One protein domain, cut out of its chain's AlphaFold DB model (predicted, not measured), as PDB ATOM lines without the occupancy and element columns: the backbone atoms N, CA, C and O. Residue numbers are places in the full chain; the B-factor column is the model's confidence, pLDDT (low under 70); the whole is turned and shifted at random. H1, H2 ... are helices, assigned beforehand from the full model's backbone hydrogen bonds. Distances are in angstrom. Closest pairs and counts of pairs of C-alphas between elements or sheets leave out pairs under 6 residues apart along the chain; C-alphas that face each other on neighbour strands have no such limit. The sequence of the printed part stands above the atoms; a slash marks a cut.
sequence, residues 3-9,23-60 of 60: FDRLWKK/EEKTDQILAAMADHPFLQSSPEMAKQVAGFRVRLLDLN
ATOM      1  N   PHE A   3     188.841 205.880 154.345       71.94
ATOM      2  CA  PHE A   3     188.668 206.917 153.328       71.94
ATOM      3  C   PHE A   3     189.779 207.974 153.387       71.94
ATOM      4  O   PHE A   3     190.540 208.098 152.440       71.94
ATOM      5  N   ASP A   4     189.963 208.641 154.531       73.00
ATOM      6  CA  ASP A   4     191.057 209.602 154.752       73.00
ATOM      7  C   ASP A   4     192.443 209.023 154.464       73.00
ATOM      8  O   ASP A   4     193.335 209.729 153.996       73.00
ATOM      9  N   ARG A   5     192.650 207.737 154.775       74.12
ATOM     10  CA  ARG A   5     193.935 207.072 154.546       74.12
ATOM     11  C   ARG A   5     194.194 206.890 153.053       74.12
ATOM     12  O   ARG A   5     195.305 207.168 152.612       74.12
ATOM     13  N   LEU A   6     193.195 206.442 152.296       75.56
ATOM     14  CA  LEU A   6     193.279 206.323 150.839       75.56
ATOM     15  C   LEU A   6     193.369 207.696 150.181       75.56
ATOM     16  O   LEU A   6     194.229 207.893 149.338       75.56
ATOM     17  N   TRP A   7     192.594 208.669 150.651       74.88
ATOM     18  CA  TRP A   7     192.653 210.052 150.189       74.88
ATOM     19  C   TRP A   7     194.050 210.638 150.339       74.88
ATOM     20  O   TRP A   7     194.643 211.100 149.371       74.88
ATOM     21  N   LYS A   8     194.627 210.560 151.542       75.31
ATOM     22  CA  LYS A   8     195.992 211.032 151.779       75.31
ATOM     23  C   LYS A   8     197.013 210.236 150.969       75.31
ATOM     24  O   LYS A   8     197.971 210.813 150.490       75.31
ATOM     25  N   LYS A   9     196.833 208.931 150.776       75.50
ATOM     26  CA  LYS A   9     197.780 208.137 149.980       75.50
ATOM     27  C   LYS A   9     197.723 208.474 148.483       75.50
ATOM     28  O   LYS A   9     198.764 208.487 147.840       75.50
ATOM     29  N   GLU A  23     184.340 215.123 141.876       78.31
ATOM     30  CA  GLU A  23     183.691 213.919 141.354       78.31
ATOM     31  C   GLU A  23     184.717 212.892 140.860       78.31
ATOM     32  O   GLU A  23     184.685 211.742 141.298       78.31
ATOM     33  N   GLU A  24     185.717 213.309 140.080       81.88
ATOM     34  CA  GLU A  24     186.792 212.420 139.612       81.88
ATOM     35  C   GLU A  24     187.627 211.855 140.767       81.88
ATOM     36  O   GLU A  24     188.005 210.679 140.769       81.88
ATOM     37  N   LYS A  25     187.890 212.676 141.791       78.94
ATOM     38  CA  LYS A  25     188.589 212.220 143.001       78.94
ATOM     39  C   LYS A  25     187.759 211.184 143.766       78.94
ATOM     40  O   LYS A  25     188.307 210.221 144.307       78.94
ATOM     41  N   THR A  26     186.439 211.371 143.801       79.88
ATOM     42  CA  THR A  26     185.494 210.440 144.430       79.88
ATOM     43  C   THR A  26     185.505 209.091 143.717       79.88
ATOM     44  O   THR A  26     185.644 208.061 144.381       79.88
ATOM     45  N   ASP A  27     185.438 209.084 142.385       82.38
ATOM     46  CA  ASP A  27     185.461 207.854 141.586       82.38
ATOM     47  C   ASP A  27     186.779 207.084 141.730       82.38
ATOM     48  O   ASP A  27     186.756 205.864 141.895       82.38
ATOM     49  N   GLN A  28     187.926 207.769 141.775       81.75
ATOM     50  CA  GLN A  28     189.212 207.103 142.021       81.75
ATOM     51  C   GLN A  28     189.273 206.418 143.389       81.75
ATOM     52  O   GLN A  28     189.771 205.296 143.504       81.75
ATOM     53  N   ILE A  29     188.766 207.071 144.438       79.56
ATOM     54  CA  ILE A  29     188.752 206.480 145.781       79.56
ATOM     55  C   ILE A  29     187.767 205.321 145.845       79.56
ATOM     56  O   ILE A  29     188.094 204.291 146.424       79.56
ATOM     57  N   LEU A  30     186.590 205.456 145.236       79.38
ATOM     58  CA  LEU A  30     185.616 204.369 145.158       79.38
ATOM     59  C   LEU A  30     186.180 203.159 144.415       79.38
ATOM     60  O   LEU A  30     186.017 202.042 144.898       79.38
ATOM     61  N   ALA A  31     186.892 203.371 143.306       81.62
ATOM     62  CA  ALA A  31     187.582 202.309 142.582       81.62
ATOM     63  C   ALA A  31     188.667 201.646 143.448       81.62
ATOM     64  O   ALA A  31     188.731 200.422 143.527       81.62
ATOM     65  N   ALA A  32     189.464 202.434 144.176       78.12
ATOM     66  CA  ALA A  32     190.459 201.918 145.121       78.12
ATOM     67  C   ALA A  32     189.835 201.215 146.345       78.12
ATOM     68  O   ALA A  32     190.497 200.424 147.015       78.12
ATOM     69  N   MET A  33     188.568 201.505 146.649       76.69
ATOM     70  CA  MET A  33     187.785 200.899 147.725       76.69
ATOM     71  C   MET A  33     186.826 199.809 147.228       76.69
ATOM     72  O   MET A  33     186.021 199.334 148.025       76.69
ATOM     73  N   ALA A  34     186.887 199.382 145.965       73.06
ATOM     74  CA  ALA A  34     185.969 198.373 145.425       73.06
ATOM     75  C   ALA A  34     185.956 197.069 146.253       73.06
ATOM     76  O   ALA A  34     184.896 196.484 146.465       73.06
ATOM     77  N   ASP A  35     187.106 196.681 146.814       74.81
ATOM     78  CA  ASP A  35     187.259 195.517 147.699       74.81
ATOM     79  C   ASP A  35     186.926 195.787 149.180       74.81
ATOM     80  O   ASP A  35     187.073 194.907 150.031       74.81
ATOM     81  N   HIS A  36     186.484 196.994 149.547       78.75
ATOM     82  CA  HIS A  36     186.153 197.282 150.940       78.75
ATOM     83  C   HIS A  36     184.796 196.670 151.329       78.75
ATOM     84  O   HIS A  36     183.792 196.933 150.661       78.75
ATOM     85  N   PRO A  37     184.693 195.988 152.491       79.12
ATOM     86  CA  PRO A  37     183.428 195.420 152.974       79.12
ATOM     87  C   PRO A  37     182.321 196.468 153.152       79.12
ATOM     88  O   PRO A  37     181.139 196.140 153.111       79.12
ATOM     89  N   PHE A  38     182.684 197.746 153.297       76.50
ATOM     90  CA  PHE A  38     181.740 198.861 153.331       76.50
ATOM     91  C   PHE A  38     181.072 199.126 151.968       76.50
ATOM     92  O   PHE A  38     179.869 199.364 151.934       76.50
ATOM     93  N   LEU A  39     181.809 199.022 150.852       79.19
ATOM     94  CA  LEU A  39     181.224 199.123 149.509       79.19
ATOM     95  C   LEU A  39     180.364 197.905 149.176       79.19
ATOM     96  O   LEU A  39     179.320 198.061 148.554       79.19
ATOM     97  N   GLN A  40     180.777 196.715 149.613       80.44
ATOM     98  CA  GLN A  40     179.998 195.491 149.412       80.44
ATOM     99  C   GLN A  40     178.695 195.498 150.222       80.44
ATOM    100  O   GLN A  40     177.666 195.038 149.739       80.44
ATOM    101  N   SER A  41     178.729 196.049 151.438       82.88
ATOM    102  CA  SER A  41     177.556 196.105 152.320       82.88
ATOM    103  C   SER A  41     176.607 197.252 151.971       82.88
ATOM    104  O   SER A  41     175.397 197.131 152.146       82.88
ATOM    105  N   SER A  42     177.128 198.404 151.537       82.06
ATOM    106  CA  SER A  42     176.319 199.601 151.269       82.06
ATOM    107  C   SER A  42     176.972 200.499 150.209       82.06
ATOM    108  O   SER A  42     177.529 201.551 150.540       82.06
ATOM    109  N   PRO A  43     176.885 200.124 148.920       81.25
ATOM    110  CA  PRO A  43     177.552 200.850 147.839       81.25
ATOM    111  C   PRO A  43     177.004 202.271 147.646       81.25
ATOM    112  O   PRO A  43     177.782 203.197 147.419       81.25
ATOM    113  N   GLU A  44     175.691 202.486 147.786       84.00
ATOM    114  CA  GLU A  44     175.099 203.832 147.701       84.00
ATOM    115  C   GLU A  44     175.596 204.755 148.815       84.00
ATOM    116  O   GLU A  44     176.010 205.888 148.556       84.00
ATOM    117  N   MET A  45     175.618 204.255 150.054       81.94
ATOM    118  CA  MET A  45     176.095 205.029 151.196       81.94
ATOM    119  C   MET A  45     177.584 205.349 151.058       81.94
ATOM    120  O   MET A  45     178.006 206.465 151.350       81.94
ATOM    121  N   ALA A  46     178.381 204.400 150.557       82.06
ATOM    122  CA  ALA A  46     179.793 204.618 150.283       82.06
ATOM    123  C   ALA A  46     180.018 205.740 149.262       82.06
ATOM    124  O   ALA A  46     180.862 206.603 149.505       82.06
ATOM    125  N   LYS A  47     179.229 205.792 148.180       80.38
ATOM    126  CA  LYS A  47     179.283 206.885 147.193       80.38
ATOM    127  C   LYS A  47     178.930 208.239 147.806       80.38
ATOM    128  O   LYS A  47     179.661 209.209 147.605       80.38
ATOM    129  N   GLN A  48     177.852 208.307 148.589       83.00
ATOM    130  CA  GLN A  48     177.428 209.551 149.244       83.00
ATOM    131  C   GLN A  48     178.462 210.056 150.256       83.00
ATOM    132  O   GLN A  48     178.815 211.234 150.248       83.00
ATOM    133  N   VAL A  49     178.981 209.164 151.106       82.56
ATOM    134  CA  VAL A  49     180.006 209.501 152.104       82.56
ATOM    135  C   VAL A  49     181.293 209.945 151.421       82.56
ATOM    136  O   VAL A  49     181.892 210.928 151.853       82.56
ATOM    137  N   ALA A  50     181.698 209.263 150.347       80.94
ATOM    138  CA  ALA A  50     182.873 209.624 149.572       80.94
ATOM    139  C   ALA A  50     182.748 211.045 149.010       80.94
ATOM    140  O   ALA A  50     183.550 211.903 149.371       80.94
ATOM    141  N   GLY A  51     181.688 211.333 148.247       79.94
ATOM    142  CA  GLY A  51     181.466 212.666 147.675       79.94
ATOM    143  C   GLY A  51     181.347 213.769 148.734       79.94
ATOM    144  O   GLY A  51     181.865 214.871 148.554       79.94
ATOM    145  N   PHE A  52     180.731 213.472 149.882       83.06
ATOM    146  CA  PHE A  52     180.656 214.417 150.995       83.06
ATOM    147  C   PHE A  52     182.030 214.711 151.607       83.06
ATOM    148  O   PHE A  52     182.331 215.861 151.922       83.06
ATOM    149  N   ARG A  53     182.889 213.694 151.764       78.88
ATOM    150  CA  ARG A  53     184.249 213.885 152.288       78.88
ATOM    151  C   ARG A  53     185.142 214.650 151.337       78.88
ATOM    152  O   ARG A  53     185.854 215.530 151.802       78.88
ATOM    153  N   VAL A  54     185.058 214.370 150.043       77.00
ATOM    154  CA  VAL A  54     185.787 215.128 149.024       77.00
ATOM    155  C   VAL A  54     185.409 216.609 149.076       77.00
ATOM    156  O   VAL A  54     186.293 217.448 149.190       77.00
ATOM    157  N   ARG A  55     184.110 216.942 149.104       80.81
ATOM    158  CA  ARG A  55     183.650 218.340 149.233       80.81
ATOM    159  C   ARG A  55     184.124 219.016 150.519       80.81
ATOM    160  O   ARG A  55     184.461 220.190 150.492       80.81
ATOM    161  N   LEU A  56     184.153 218.289 151.636       79.62
ATOM    162  CA  LEU A  56     184.665 218.805 152.910       79.62
ATOM    163  C   LEU A  56     186.174 219.070 152.887       79.62
ATOM    164  O   LEU A  56     186.629 219.996 153.546       79.62
ATOM    165  N   LEU A  57     186.935 218.241 152.171       71.31
ATOM    166  CA  LEU A  57     188.388 218.358 152.031       71.31
ATOM    167  C   LEU A  57     188.799 219.435 151.021       71.31
ATOM    168  O   LEU A  57     189.897 219.954 151.138       71.31
ATOM    169  N   ASP A  58     187.940 219.753 150.052       67.50
ATOM    170  CA  ASP A  58     188.140 220.846 149.089       67.50
ATOM    171  C   ASP A  58     187.858 222.227 149.709       67.50
ATOM    172  O   ASP A  58     188.389 223.241 149.272       67.50
ATOM    173  N   LEU A  59     187.036 222.268 150.765       58.31
ATOM    174  CA  LEU A  59     186.648 223.499 151.455       58.31
ATOM    175  C   LEU A  59     187.680 224.010 152.480       58.31
ATOM    176  O   LEU A  59     187.407 225.013 153.144       58.31
ATOM    177  N   ASN A  60     188.799 223.307 152.679       46.91
ATOM    178  CA  ASN A  60     189.732 223.517 153.790       46.91
ATOM    179  C   ASN A  60     191.190 223.521 153.331       46.91
ATOM    180  O   ASN A  60     191.998 224.189 154.010       46.91
TER     181      ASN A  60
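AT A GLANCE: This is residues 3 to 9 and 23 to 60 of the 60 residues of an uncharacterized protein of Synechococcus sp. ARS1019 (UniProt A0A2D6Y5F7). One long helix, H4, makes most of the length; H2 crosses it at a steep angle, and short H1 packs on H2. Small H3 lies near the beginning of H4. The 45 printed residues have four named helices, in the order H1, H2, H3, H4, and no named strand: all helix. The whole is compact, with a radius of gyration of the C-alphas of 9.9 A and spans of 30 by 20 by 16 A.

HOW THE PARTS SIT: H4, residues 43 to 58, touches H2, residues 23 to 32, at a steep tilt of 53 degrees, opposite ways; their closest C-alphas, of Thr 26 and Gly 51, are 5.6 A apart. H1, residues 3 to 9, touches H2 about perpendicular, at 88 degrees; their closest C-alphas, of Leu 6 and Ile 29, are 6.8 A apart. H1 is close to H4 but not clearly touching, and so is H3, residues 37 to 41; the closest C-alphas are 7.4 A apart for Phe 3 and Ala 50, and 5.7 A for Leu 39 and Ala 46. H1 and H3 are apart. In H1, H2, H3 and H4 every O i to N i+4 pair is within hydrogen-bond range.

IN THESE COORDINATES: H4 measures 22.7 A, from C-alpha 43 at (177.552, 200.850, 147.839) to C-alpha 58 at (188.140, 220.846, 149.089); H2 measures 14.3 A, H1 9.8 A and H3 5.9 A.

THE WHOLE: The C-alphas farthest apart, of Ser 41 and Asn 60, are 30.0 A apart. Residues 10 to 22 are not printed; C-alphas 9 and 23 are 17.5 A apart across the cut. The links H2 to H3 and H3 to H4 are tight. Residues 58 to 60 have pLDDT under 70.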